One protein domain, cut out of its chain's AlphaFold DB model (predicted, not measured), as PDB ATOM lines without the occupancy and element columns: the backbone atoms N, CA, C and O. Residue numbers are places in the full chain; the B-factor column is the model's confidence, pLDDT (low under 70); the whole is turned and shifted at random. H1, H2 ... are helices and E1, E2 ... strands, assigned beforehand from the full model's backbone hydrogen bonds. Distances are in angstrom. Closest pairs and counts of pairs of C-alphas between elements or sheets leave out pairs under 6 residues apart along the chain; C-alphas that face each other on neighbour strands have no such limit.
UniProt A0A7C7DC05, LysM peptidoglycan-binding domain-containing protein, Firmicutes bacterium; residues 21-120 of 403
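What this domain is: This is residues 21 to 120 of the 403 residues of the protein "LysM peptidoglycan-binding domain-containing protein" of Firmicutes bacterium (UniProt A0A7C7DC05). A twisted parallel sheet of four short strands forms the core, with H3 and H4 over one face and H2 over the other; H1 packs on H3 near edge strand E2. The 100 printed residues hold four named helices and four named strands, in the order H1 E1 H2 E2 H3 E3 H4 E4; the sheet's order is E2 E1 E3 E4, and the class is mixed. The whole is compact, with a radius of gyration of the C-alphas of 11.8 A, and rounded, spanning 27 by 25 by 25 A.

How they stand to each other: H1, residues 21 to 30, only grazes the sheet and touches H3, residues 74 to 83, at a shallow tilt of 11 degrees, the same way; their closest C-alphas, Val 24 and Glu 79, are 6.4 A apart. E1, residues 38 to 42, is parallel to E2, residues 64 to 67 (N 65 to O 39, 2.8 A), and to E3, residues 94 to 97 (N 40 to O 95, 2.8 A). E4, residues 115 to 118, is parallel to E3, with N 116 and O 94 2.9 A apart. H2, residues 46 to 55, is over E1 and E3 at a height over the sheet of 8.3 A. On the opposite face are H3, over E2 and E1, and H4, residues 102 to 110, over E3. E1, H2, E2 and E3, H4, E4 are strand-helix-strand units, parallel neighbour strands with a helix between; E2, H3, E3 is a split one, with E1 between E2 and E3 in the sheet. These crossovers are right-handed. Every O i to N i+4 pair is within hydrogen-bond range in H1, H3 and H4; in H2, 3 of 6.

Where its parts are: H1 runs 14.3 A from C-alpha 21 at (175.499, 211.962, 187.842), H2 15.2 A and H3 14.2 A. E4 ends with C-alpha 118 at (175.059, 194.910, 170.099).

The domain as a whole: The C-alphas farthest apart, Arg 33 and Gly 120, are 31.8 A apart. The printed part has no cut, no link is long, and no printed residue is under 70 in pLDDT.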
ATOM      1  N   GLN A  21     176.545 211.152 187.211       97.94
ATOM      2  CA  GLN A  21     175.499 211.962 187.842       97.94
ATOM      3  C   GLN A  21     174.821 212.893 186.836       97.94
ATOM      4  O   GLN A  21     173.603 213.021 186.862       97.94
ATOM      5  N   THR A  22     175.590 213.516 185.937       97.88
ATOM      6  CA  THR A  22     175.035 214.336 184.852       97.88
ATOM      7  C   THR A  22     174.165 213.490 183.931       97.88
ATOM      8  O   THR A  22     173.057 213.892 183.591       97.88
ATOM      9  N   ASN A  23     174.640 212.298 183.565       97.94
ATOM     10  CA  ASN A  23     173.907 211.360 182.728       97.94
ATOM     11  C   ASN A  23     172.564 210.978 183.367       97.94
ATOM     12  O   ASN A  23     171.529 211.197 182.744       97.94
ATOM     13  N   VAL A  24     172.562 210.562 184.637       98.12
ATOM     14  CA  VAL A  24     171.340 210.263 185.406       98.12
ATOM     15  C   VAL A  24     170.417 211.481 185.552       98.12
ATOM     16  O   VAL A  24     169.201 211.363 185.431       98.12
ATOM     17  N   ALA A  25     170.961 212.676 185.784       97.31
ATOM     18  CA  ALA A  25     170.148 213.886 185.895       97.31
ATOM     19  C   ALA A  25     169.427 214.213 184.575       97.31
ATOM     20  O   ALA A  25     168.254 214.595 184.588       97.31
ATOM     21  N   VAL A  26     170.090 214.020 183.427       97.06
ATOM     22  CA  VAL A  26     169.444 214.195 182.118       97.06
ATOM     23  C   VAL A  26     168.380 213.125 181.886       97.06
ATOM     24  O   VAL A  26     167.283 213.458 181.434       97.06
ATOM     25  N   THR A  27     168.645 211.859 182.222       96.12
ATOM     26  CA  THR A  27     167.632 210.808 182.053       96.12
ATOM     27  C   THR A  27     166.417 211.042 182.935       96.12
ATOM     28  O   THR A  27     165.309 210.835 182.465       96.12
ATOM     29  N   GLN A  28     166.581 211.545 184.159       95.06
ATOM     30  CA  GLN A  28     165.470 211.914 185.044       95.06
ATOM     31  C   GLN A  28     164.626 213.073 184.517       95.06
ATOM     32  O   GLN A  28     163.421 213.117 184.770       95.06
ATOM     33  N   LEU A  29     165.249 214.003 183.792       93.75
ATOM     34  CA  LEU A  29     164.552 215.119 183.165       93.75
ATOM     35  C   LEU A  29     163.750 214.677 181.931       93.75
ATOM     36  O   LEU A  29     162.639 215.162 181.724       93.75
ATOM     37  N   VAL A  30     164.307 213.781 181.112       93.88
ATOM     38  CA  VAL A  30     163.700 213.350 179.837       93.88
ATOM     39  C   VAL A  30     162.734 212.185 180.034       93.88
ATOM     40  O   VAL A  30     161.597 212.223 179.568       93.88
ATOM     41  N   PHE A  31     163.178 211.158 180.748       91.31
ATOM     42  CA  PHE A  31     162.418 209.955 181.030       91.31
ATOM     43  C   PHE A  31     161.862 210.073 182.443       91.31
ATOM     44  O   PHE A  31     162.606 210.111 183.428       91.31
ATOM     45  N   GLY A  32     160.529 210.124 182.534       84.19
ATOM     46  CA  GLY A  32     159.794 210.068 183.795       84.19
ATOM     47  C   GLY A  32     160.069 208.759 184.542       84.19
ATOM     48  O   GLY A  32     161.188 208.281 184.625       84.19
ATOM     49  N   ARG A  33     159.073 208.110 185.138       83.00
ATOM     50  CA  ARG A  33     159.348 206.925 185.980       83.00
ATOM     51  C   ARG A  33     159.573 205.615 185.220       83.00
ATOM     52  O   ARG A  33     159.681 204.588 185.876       83.00
ATOM     53  N   ARG A  34     159.540 205.616 183.884       88.88
ATOM     54  CA  ARG A  34     159.695 204.407 183.065       88.88
ATOM     55  C   ARG A  34     160.391 204.694 181.738       88.88
ATOM     56  O   ARG A  34     160.255 205.804 181.227       88.88
ATOM     57  N   SER A  35     161.052 203.683 181.182       93.94
ATOM     58  CA  SER A  35     161.486 203.627 179.781       93.94
ATOM     59  C   SER A  35     161.152 202.267 179.159       93.94
ATOM     60  O   SER A  35     160.860 201.296 179.865       93.94
ATOM     61  N   ASN A  36     161.184 202.181 177.830       95.00
ATOM     62  CA  ASN A  36     160.987 200.907 177.138       95.00
ATOM     63  C   ASN A  36     162.235 200.022 177.270       95.00
ATOM     64  O   ASN A  36     162.119 198.837 177.580       95.00
ATOM     65  N   ALA A  37     163.427 200.602 177.138       96.81
ATOM     66  CA  ALA A  37     164.697 199.932 177.396       96.81
ATOM     67  C   ALA A  37     165.694 200.853 178.118       96.81
ATOM     68  O   ALA A  37     165.445 202.044 178.321       96.81
ATOM     69  N   VAL A  38     166.839 200.295 178.500       98.12
ATOM     70  CA  VAL A  38     168.050 201.037 178.867       98.12
ATOM     71  C   VAL A  38     169.173 200.621 177.928       98.12
ATOM     72  O   VAL A  38     169.398 199.431 177.723       98.12
ATOM     73  N   ILE A  39     169.911 201.584 177.393       98.62
ATOM     74  CA  ILE A  39     171.091 201.327 176.567       98.62
ATOM     75  C   ILE A  39     172.326 201.612 177.418       98.62
ATOM     76  O   ILE A  39     172.431 202.682 178.005       98.62
ATOM     77  N   LEU A  40     173.263 200.674 177.505       98.62
ATOM     78  CA  LEU A  40     174.513 200.838 178.242       98.62
ATOM     79  C   LEU A  40     175.673 200.995 177.267       98.62
ATOM     80  O   LEU A  40     175.861 200.152 176.391       98.62
ATOM     81  N   ALA A  41     176.475 202.039 177.457       98.12
ATOM     82  CA  ALA A  41     177.725 202.261 176.734       98.12
ATOM     83  C   ALA A  41     178.846 202.641 177.712       98.12
ATOM     84  O   ALA A  41     178.584 203.096 178.827       98.12
ATOM     85  N   SER A  42     180.106 202.437 177.331       96.94
ATOM     86  CA  SER A  42     181.239 202.764 178.206       96.94
ATOM     87  C   SER A  42     181.583 204.250 178.146       96.94
ATOM     88  O   SER A  42     181.664 204.842 177.068       96.94
ATOM     89  N   SER A  43     181.876 204.844 179.304       96.31
ATOM     90  CA  SER A  43     182.416 206.201 179.418       96.31
ATOM     91  C   SER A  43     183.863 206.340 178.937       96.31
ATOM     92  O   SER A  43     184.403 207.444 178.996       96.31
ATOM     93  N   GLU A  44     184.501 205.247 178.511       94.88
ATOM     94  CA  GLU A  44     185.873 205.215 177.980       94.88
ATOM     95  C   GLU A  44     185.929 204.945 176.469       94.88
ATOM     96  O   GLU A  44     186.962 205.166 175.841       94.88
ATOM     97  N   HIS A  45     184.811 204.526 175.864       96.31
ATOM     98  CA  HIS A  45     184.723 204.186 174.442       96.31
ATOM     99  C   HIS A  45     183.776 205.154 173.712       96.31
ATOM    100  O   HIS A  45     182.604 204.836 173.490       96.31
ATOM    101  N   PRO A  46     184.252 206.352 173.318       96.75
ATOM    102  CA  PRO A  46     183.390 207.408 172.788       96.75
ATOM    103  C   PRO A  46     182.695 207.037 171.475       96.75
ATOM    104  O   PRO A  46     181.562 207.454 171.266       96.75
ATOM    105  N   LEU A  47     183.324 206.242 170.603       97.81
ATOM    106  CA  LEU A  47     182.695 205.809 169.348       97.81
ATOM    107  C   LEU A  47     181.449 204.951 169.603       97.81
ATOM    108  O   LEU A  47     180.393 205.231 169.041       97.81
ATOM    109  N   ASP A  48     181.548 203.965 170.497       98.12
ATOM    110  CA  ASP A  48     180.412 203.115 170.864       98.12
ATOM    111  C   ASP A  48     179.303 203.944 171.533       98.12
ATOM    112  O   ASP A  48     178.129 203.789 171.202       98.12
ATOM    113  N   ALA A  49     179.664 204.885 172.416       98.06
ATOM    114  CA  ALA A  49     178.705 205.773 173.073       98.06
ATOM    115  C   ALA A  49     177.986 206.719 172.094       98.06
ATOM    116  O   ALA A  49     176.782 206.930 172.224       98.06
ATOM    117  N   VAL A  50     178.690 207.270 171.098       98.25
ATOM    118  CA  VAL A  50     178.082 208.106 170.049       98.25
ATOM    119  C   VAL A  50     177.170 207.271 169.152       98.25
ATOM    120  O   VAL A  50     176.064 207.711 168.846       98.25
ATOM    121  N   ALA A  51     177.595 206.072 168.747       98.31
ATOM    122  CA  ALA A  51     176.776 205.191 167.916       98.31
ATOM    123  C   ALA A  51     175.507 204.726 168.651       98.31
ATOM    124  O   ALA A  51     174.438 204.665 168.051       98.31
ATOM    125  N   ALA A  52     175.594 204.478 169.962       98.44
ATOM    126  CA  ALA A  52     174.459 204.094 170.800       98.44
ATOM    127  C   ALA A  52     173.319 205.130 170.813       98.44
ATOM    128  O   ALA A  52     172.166 204.763 171.029       98.44
ATOM    129  N   LEU A  53     173.612 206.414 170.571       98.38
ATOM    130  CA  LEU A  53     172.613 207.485 170.619       98.38
ATOM    131  C   LEU A  53     171.479 207.306 169.600       98.38
ATOM    132  O   LEU A  53     170.361 207.741 169.870       98.38
ATOM    133  N   SER A  54     171.720 206.634 168.468       97.81
ATOM    134  CA  SER A  54     170.660 206.367 167.484       97.81
ATOM    135  C   SER A  54     169.623 205.356 167.972       97.81
ATOM    136  O   SER A  54     168.542 205.268 167.398       97.81
ATOM    137  N   LEU A  55     169.924 204.613 169.041       97.69
ATOM    138  CA  LEU A  55     168.993 203.688 169.678       97.69
ATOM    139  C   LEU A  55     168.071 204.377 170.688       97.69
ATOM    140  O   LEU A  55     167.167 203.725 171.179       97.69
ATOM    141  N   VAL A  56     168.265 205.657 171.028       97.25
ATOM    142  CA  VAL A  56     167.371 206.338 171.989       97.25
ATOM    143  C   VAL A  56     165.965 206.513 171.418       97.25
ATOM    144  O   VAL A  56     164.979 206.458 172.154       97.25
ATOM    145  N   HIS A  57     165.874 206.709 170.102       94.44
ATOM    146  CA  HIS A  57     164.618 206.944 169.409       94.44
ATOM    147  C   HIS A  57     163.679 205.721 169.459       94.44
ATOM    148  O   HIS A  57     164.069 204.595 169.777       94.44
ATOM    149  N   GLN A  58     162.410 205.934 169.113       89.25
ATOM    150  CA  GLN A  58     161.451 204.846 168.896       89.25
ATOM    151  C   GLN A  58     161.991 203.830 167.868       89.25
ATOM    152  O   GLN A  58     162.618 204.253 166.889       89.25
ATOM    153  N   PRO A  59     161.726 202.518 168.047       89.12
ATOM    154  CA  PRO A  59     160.825 201.925 169.052       89.12
ATOM    155  C   PRO A  59     161.467 201.662 170.428       89.12
ATOM    156  O   PRO A  59     160.775 201.277 171.372       89.12
ATOM    157  N   ILE A  60     162.784 201.850 170.562       93.88
ATOM    158  CA  ILE A  60     163.519 201.501 171.786       93.88
ATOM    159  C   ILE A  60     163.195 202.441 172.940       93.88
ATOM    160  O   ILE A  60     163.102 201.957 174.063       93.88
ATOM    161  N   ASP A  61     163.028 203.743 172.670       94.06
ATOM    162  CA  ASP A  61     162.549 204.758 173.625       94.06
ATOM    163  C   ASP A  61     163.173 204.625 175.024       94.06
ATOM    164  O   ASP A  61     162.503 204.417 176.046       94.06
ATOM    165  N   GLY A  62     164.502 204.644 175.042       95.75
ATOM    166  CA  GLY A  62     165.306 204.350 176.218       95.75
ATOM    167  C   GLY A  62     166.567 205.202 176.260       95.75
ATOM    168  O   GLY A  62     167.142 205.487 175.212       95.75
ATOM    169  N   PRO A  63     167.029 205.637 177.442       97.25
ATOM    170  CA  PRO A  63     168.227 206.456 177.521       97.25
ATOM    171  C   PRO A  63     169.502 205.640 177.295       97.25
ATOM    172  O   PRO A  63     169.575 204.463 177.659       97.25
ATOM    173  N   VAL A  64     170.543 206.317 176.801       98.44
ATOM    174  CA  VAL A  64     171.929 205.847 176.932       98.44
ATOM    175  C   VAL A  64     172.438 206.211 178.324       98.44
ATOM    176  O   VAL A  64     172.577 207.391 178.659       98.44
ATOM    177  N   LEU A  65     172.731 205.189 179.123       98.56
ATOM    178  CA  LEU A  65     173.414 205.302 180.400       98.56
ATOM    179  C   LEU A  65     174.890 204.917 180.265       98.56
ATOM    180  O   LEU A  65     175.247 203.939 179.600       98.56
ATOM    181  N   LEU A  66     175.757 205.702 180.902       98.25
ATOM    182  CA  LEU A  66     177.199 205.485 180.872       98.25
ATOM    183  C   LEU A  66     177.634 204.524 181.979       98.25
ATOM    184  O   LEU A  66     177.246 204.657 183.136       98.25
ATOM    185  N   SER A  67     178.491 203.581 181.613       97.00
ATOM    186  CA  SER A  67     179.152 202.629 182.508       97.00
ATOM    187  C   SER A  67     180.645 202.929 182.612       97.00
ATOM    188  O   SER A  67     181.177 203.689 181.803       97.00
ATOM    189  N   HIS A  68     181.320 202.331 183.589       93.06
ATOM    190  CA  HIS A  68     182.773 202.389 183.725       93.06
ATOM    191  C   HIS A  68     183.371 200.976 183.661       93.06
ATOM    192  O   HIS A  68     182.636 199.995 183.817       93.06
ATOM    193  N   PRO A  69     184.691 200.827 183.458       88.50
ATOM    194  CA  PRO A  69     185.326 199.518 183.558       88.50
ATOM    195  C   PRO A  69     185.076 198.890 184.927       88.50
ATOM    196  O   PRO A  69     185.236 199.540 185.962       88.50
ATOM    197  N   GLY A  70     184.683 197.624 184.942       88.88
ATOM    198  CA  GLY A  70     184.398 196.865 186.153       88.88
ATOM    199  C   GLY A  70     182.971 196.987 186.700       88.88
ATOM    200  O   GLY A  70     182.656 196.253 187.636       88.88
ATOM    201  N   GLY A  71     182.094 197.837 186.147       95.19
ATOM    202  CA  GLY A  71     180.692 197.870 186.578       95.19
ATOM    203  C   GLY A  71     179.901 199.143 186.269       95.19
ATOM    204  O   GLY A  71     180.352 200.076 185.606       95.19
ATOM    205  N   LEU A  72     178.668 199.162 186.771       97.00
ATOM    206  CA  LEU A  72     177.839 200.358 186.857       97.00
ATOM    207  C   LEU A  72     178.133 201.107 188.155       97.00
ATOM    208  O   LEU A  72     178.121 200.507 189.236       97.00
ATOM    209  N   ASP A  73     178.303 202.426 188.041       96.94
ATOM    210  CA  ASP A  73     178.305 203.321 189.195       96.94
ATOM    211  C   ASP A  73     176.980 203.142 189.966       96.94
ATOM    212  O   ASP A  73     175.925 203.009 189.329       96.94
ATOM    213  N   PRO A  74     176.984 203.135 191.312       96.56
ATOM    214  CA  PRO A  74     175.762 203.015 192.101       96.56
ATOM    215  C   PRO A  74     174.640 203.971 191.673       96.56
ATOM    216  O   PRO A  74     173.483 203.551 191.635       96.56
ATOM    217  N   VAL A  75     174.960 205.212 191.276       97.62
ATOM    218  CA  VAL A  75     173.948 206.178 190.812       97.62
ATOM    219  C   VAL A  75     173.280 205.728 189.513       97.62
ATOM    220  O   VAL A  75     172.082 205.922 189.326       97.62
ATOM    221  N   VAL A  76     174.037 205.077 188.628       98.19
ATOM    222  CA  VAL A  76     173.537 204.535 187.360       98.19
ATOM    223  C   VAL A  76     172.708 203.286 187.622       98.19
ATOM    224  O   VAL A  76     171.646 203.126 187.031       98.19
ATOM    225  N   LEU A  77     173.138 202.420 188.541       97.56
ATOM    226  CA  LEU A  77     172.370 201.234 188.917       97.56
ATOM    227  C   LEU A  77     171.002 201.606 189.514       97.56
ATOM    228  O   LEU A  77     169.989 200.987 189.183       97.56
ATOM    229  N   ASP A  78     170.960 202.630 190.365       97.56
ATOM    230  CA  ASP A  78     169.708 203.156 190.912       97.56
ATOM    231  C   ASP A  78     168.831 203.789 189.832       97.56
ATOM    232  O   ASP A  78     167.610 203.621 189.853       97.56
ATOM    233  N   GLU A  79     169.436 204.435 188.836       98.12
ATOM    234  CA  GLU A  79     168.704 204.955 187.688       98.12
ATOM    235  C   GLU A  79     168.100 203.838 186.824       98.12
ATOM    236  O   GLU A  79     166.933 203.932 186.447       98.12
ATOM    237  N   VAL A  80     168.820 202.736 186.586       98.19
ATOM    238  CA  VAL A  80     168.269 201.549 185.903       98.19
ATOM    239  C   VAL A  80     167.052 201.004 186.659       98.19
ATOM    240  O   VAL A  80     166.025 200.702 186.048       98.19
ATOM    241  N   ARG A  81     167.121 200.925 187.997       97.00
ATOM    242  CA  ARG A  81     165.978 200.518 188.835       97.00
ATOM    243  C   ARG A  81     164.813 201.497 188.729       97.00
ATOM    244  O   ARG A  81     163.666 201.064 188.645       97.00
ATOM    245  N   ARG A  82     165.094 202.804 188.739       97.50
ATOM    246  CA  ARG A  82     164.087 203.869 188.643       97.50
ATOM    247  C   ARG A  82     163.366 203.844 187.299       97.50
ATOM    248  O   ARG A  82     162.153 204.014 187.281       97.50
ATOM    249  N   LEU A  83     164.105 203.640 186.208       97.25
ATOM    250  CA  LEU A  83     163.578 203.546 184.847       97.25
ATOM    251  C   LEU A  83     162.777 202.262 184.613       97.25
ATOM    252  O   LEU A  83     161.943 202.245 183.715       97.25
ATOM    253  N   ALA A  84     163.008 201.209 185.405       96.25
ATOM    254  CA  ALA A  84     162.244 199.960 185.379       96.25
ATOM    255  C   ALA A  84     161.899 199.488 183.944       96.25
ATOM    256  O   ALA A  84     160.711 199.374 183.615       96.25
ATOM    257  N   PRO A  85     162.913 199.273 183.076       96.88
ATOM    258  CA  PRO A  85     162.697 199.041 181.655       96.88
ATOM    259  C   PRO A  85     161.843 197.795 181.409       96.88
ATOM    260  O   PRO A  85     162.059 196.740 182.015       96.88
ATOM    261  N   ILE A  86     160.867 197.924 180.509       94.00
ATOM    262  CA  ILE A  86     159.859 196.882 180.251       94.00
ATOM    263  C   ILE A  86     160.211 195.946 179.085       94.00
ATOM    264  O   ILE A  86     159.606 194.884 178.969       94.00
ATOM    265  N   GLY A  87     161.203 196.306 178.270       89.94
ATOM    266  CA  GLY A  87     161.547 195.641 177.013       89.94
ATOM    267  C   GLY A  87     160.760 196.241 175.846       89.94
ATOM    268  O   GLY A  87     159.532 196.158 175.802       89.94
ATOM    269  N   ALA A  88     161.462 196.852 174.893       83.31
ATOM    270  CA  ALA A  88     160.854 197.426 173.695       83.31
ATOM    271  C   ALA A  88     160.413 196.308 172.735       83.31
ATOM    272  O   ALA A  88     161.253 195.578 172.230       83.31
ATOM    273  N   GLU A  89     159.112 196.143 172.484       82.62
ATOM    274  CA  GLU A  89     158.584 195.209 171.464       82.62
ATOM    275  C   GLU A  89     159.096 193.750 171.574       82.62
ATOM    276  O   GLU A  89     159.303 193.060 170.578       82.62
ATOM    277  N   GLY A  90     159.301 193.253 172.800       80.06
ATOM    278  CA  GLY A  90     159.820 191.897 173.043       80.06
ATOM    279  C   GLY A  90     161.347 191.776 172.978       80.06
ATOM    280  O   GLY A  90     161.880 190.676 173.131       80.06
ATOM    281  N   LEU A  91     162.056 192.892 172.793       88.44
ATOM    282  CA  LEU A  91     163.498 192.985 172.993       88.44
ATOM    283  C   LEU A  91     163.858 192.908 174.478       88.44
ATOM    284  O   LEU A  91     163.027 193.112 175.368       88.44
ATOM    285  N   ALA A  92     165.140 192.648 174.733       92.88
ATOM    286  CA  ALA A  92     165.692 192.708 176.074       92.88
ATOM    287  C   ALA A  92     165.498 194.096 176.701       92.88
ATOM    288  O   ALA A  92     165.479 195.122 176.020       92.88
ATOM    289  N   GLN A  93     165.386 194.121 178.025       97.50
ATOM    290  CA  GLN A  93     165.162 195.354 178.786       97.50
ATOM    291  C   GLN A  93     166.414 196.237 178.825       97.50
ATOM    292  O   GLN A  93     166.308 197.455 178.968       97.50
ATOM    293  N   VAL A  94     167.595 195.629 178.685       98.19
ATOM    294  CA  VAL A  94     168.879 196.325 178.624       98.19
ATOM    295  C   VAL A  94     169.636 195.939 177.355       98.19
ATOM    296  O   VAL A  94     169.766 194.758 177.036       98.19
ATOM    297  N   ILE A  95     170.169 196.933 176.649       98.12
ATOM    298  CA  ILE A  95     170.986 196.764 175.444       98.12
ATOM    299  C   ILE A  95     172.409 197.236 175.756       98.12
ATOM    300  O   ILE A  95     172.639 198.420 175.978       98.12
ATOM    301  N   MET A  96     173.374 196.323 175.785       98.12
ATOM    302  CA  MET A  96     174.791 196.623 176.007       98.12
ATOM    303  C   MET A  96     175.501 196.859 174.672       98.12
ATOM    304  O   MET A  96     175.457 195.999 173.788       98.12
ATOM    305  N   ILE A  97     176.162 198.011 174.540       98.38
ATOM    306  CA  ILE A  97     176.826 198.457 173.313       98.38
ATOM    307  C   ILE A  97     178.342 198.326 173.438       98.38
ATOM    308  O   ILE A  97     178.938 198.824 174.394       98.38
ATOM    309  N   GLY A  98     178.963 197.689 172.445       95.62
ATOM    310  CA  GLY A  98     180.412 197.504 172.395       95.62
ATOM    311  C   GLY A  98     180.922 196.441 173.373       95.62
ATOM    312  O   GLY A  98     180.203 195.512 173.757       95.62
ATOM    313  N   ALA A  99     182.201 196.530 173.733       92.31
ATOM    314  CA  ALA A  99     182.877 195.556 174.591       92.31
ATOM    315  C   ALA A  99     182.733 195.923 176.079       92.31
ATOM    316  O   ALA A  99     183.683 196.370 176.715       92.31
ATOM    317  N   LEU A 100     181.529 195.754 176.632       95.00
ATOM    318  CA  LEU A 100     181.268 195.963 178.059       95.00
ATOM    319  C   LEU A 100     181.546 194.709 178.896       95.00
ATOM    320  O   LEU A 100     181.181 193.594 178.509       95.00
ATOM    321  N   ASP A 101     182.120 194.918 180.082       93.62
ATOM    322  CA  ASP A 101     182.492 193.855 181.017       93.62
ATOM    323  C   ASP A 101     181.303 192.986 181.444       93.62
ATOM    324  O   ASP A 101     180.182 193.457 181.661       93.62
ATOM    325  N   SER A 102     181.564 191.697 181.668       93.88
ATOM    326  CA  SER A 102     180.558 190.747 182.163       93.88
ATOM    327  C   SER A 102     180.042 191.089 183.567       93.88
ATOM    328  O   SER A 102     178.928 190.702 183.913       93.88
ATOM    329  N   ALA A 103     180.801 191.854 184.360       96.19
ATOM    330  CA  ALA A 103     180.359 192.358 185.661       96.19
ATOM    331  C   ALA A 103     179.112 193.253 185.542       96.19
ATOM    332  O   ALA A 103     178.194 193.137 186.353       96.19
ATOM    333  N   ILE A 104     179.032 194.083 184.494       97.25
ATOM    334  CA  ILE A 104     177.864 194.936 184.220       97.25
ATOM    335  C   ILE A 104     176.638 194.064 183.936       97.25
ATOM    336  O   ILE A 104     175.566 194.285 184.497       97.25
ATOM    337  N   GLU A 105     176.804 193.027 183.114       96.12
ATOM    338  CA  GLU A 105     175.732 192.080 182.795       96.12
ATOM    339  C   GLU A 105     175.238 191.341 184.046       96.12
ATOM    340  O   GLU A 105     174.034 191.207 184.246       96.12
ATOM    341  N   GLN A 106     176.145 190.931 184.938       96.75
ATOM    342  CA  GLN A 106     175.789 190.309 186.218       96.75
ATOM    343  C   GLN A 106     175.017 191.268 187.134       96.75
ATOM    344  O   GLN A 106     174.032 190.861 187.756       96.75
ATOM    345  N   GLN A 107     175.417 192.542 187.204       97.69
ATOM    346  CA  GLN A 107     174.689 193.561 187.964       97.69
ATOM    347  C   GLN A 107     173.275 193.765 187.409       97.69
ATOM    348  O   GLN A 107     172.321 193.784 188.184       97.69
ATOM    349  N   VAL A 108     173.117 193.839 186.086       97.44
ATOM    350  CA  VAL A 108     171.803 193.951 185.433       97.44
ATOM    351  C   VAL A 108     170.951 192.699 185.672       97.44
ATOM    352  O   VAL A 108     169.793 192.813 186.078       97.44
ATOM    353  N   ALA A 109     171.526 191.505 185.521       96.06
ATOM    354  CA  ALA A 109     170.839 190.240 185.774       96.06
ATOM    355  C   ALA A 109     170.380 190.108 187.237       96.06
ATOM    356  O   ALA A 109     169.304 189.575 187.502       96.06
ATOM    357  N   SER A 110     171.143 190.652 188.195       96.69
ATOM    358  CA  SER A 110     170.751 190.681 189.613       96.69
ATOM    359  C   SER A 110     169.503 191.532 189.890       96.69
ATOM    360  O   SER A 110     168.837 191.331 190.905       96.69
ATOM    361  N   LEU A 111     169.154 192.451 188.979       96.75
ATOM    362  CA  LEU A 111     167.896 193.205 189.005       96.75
ATOM    363  C   LEU A 111     166.727 192.441 188.358       96.75
ATOM    364  O   LEU A 111     165.616 192.963 188.310       96.75
ATOM    365  N   GLY A 112     166.961 191.230 187.842       96.81
ATOM    366  CA  GLY A 112     165.970 190.449 187.098       96.81
ATOM    367  C   GLY A 112     165.722 190.953 185.673       96.81
ATOM    368  O   GLY A 112     164.678 190.647 185.098       96.81
ATOM    369  N   LEU A 113     166.643 191.742 185.113       97.81
ATOM    370  CA  LEU A 113     166.526 192.319 183.775       97.81
ATOM    371  C   LEU A 113     167.284 191.472 182.746       97.81
ATOM    372  O   LEU A 113     168.400 191.017 182.993       97.81
ATOM    373  N   SER A 114     166.679 191.289 181.578       97.06
ATOM    374  CA  SER A 114     167.302 190.632 180.427       97.06
ATOM    375  C   SER A 114     168.236 191.577 179.671       97.06
ATOM    376  O   SER A 114     167.985 192.783 179.582       97.06
ATOM    377  N   VAL A 115     169.299 191.010 179.095       97.19
ATOM    378  CA  VAL A 115     170.340 191.743 178.367       97.19
ATOM    379  C   VAL A 115     170.419 191.260 176.920       97.19
ATOM    380  O   VAL A 115     170.466 190.062 176.652       97.19
ATOM    381  N   MET A 116     170.488 192.207 175.989       96.19
ATOM    382  CA  MET A 116     170.923 192.007 174.608       96.19
ATOM    383  C   MET A 116     172.262 192.717 174.410       96.19
ATOM    384  O   MET A 116     172.488 193.786 174.970       96.19
ATOM    385  N   ARG A 117     173.147 192.148 173.591       96.81
ATOM    386  CA  ARG A 117     174.399 192.799 173.189       96.81
ATOM    387  C   ARG A 117     174.347 193.197 171.723       96.81
ATOM    388  O   ARG A 117     174.040 192.362 170.877       96.81
ATOM    389  N   LEU A 118     174.713 194.442 171.438       97.06
ATOM    390  CA  LEU A 118     175.059 194.910 170.099       97.06
ATOM    391  C   LEU A 118     176.543 195.267 170.125       97.06
ATOM    392  O   LEU A 118     176.947 196.308 170.640       97.06
ATOM    393  N   THR A 119     177.370 194.343 169.650       95.56
ATOM    394  CA  THR A 119     178.825 194.430 169.768       95.56
ATOM    395  C   THR A 119     179.481 193.914 168.501       95.56
ATOM    396  O   THR A 119     179.046 192.913 167.930       95.56
ATOM    397  N   GLY A 120     180.517 194.617 168.058       96.00
ATOM    398  CA  GLY A 120     181.388 194.192 166.978       96.00
ATOM    399  C   GLY A 120     182.811 193.933 167.471       96.00
ATOM    400  O   GLY A 120     183.167 194.203 168.613       96.00
TER     401      GLY A 120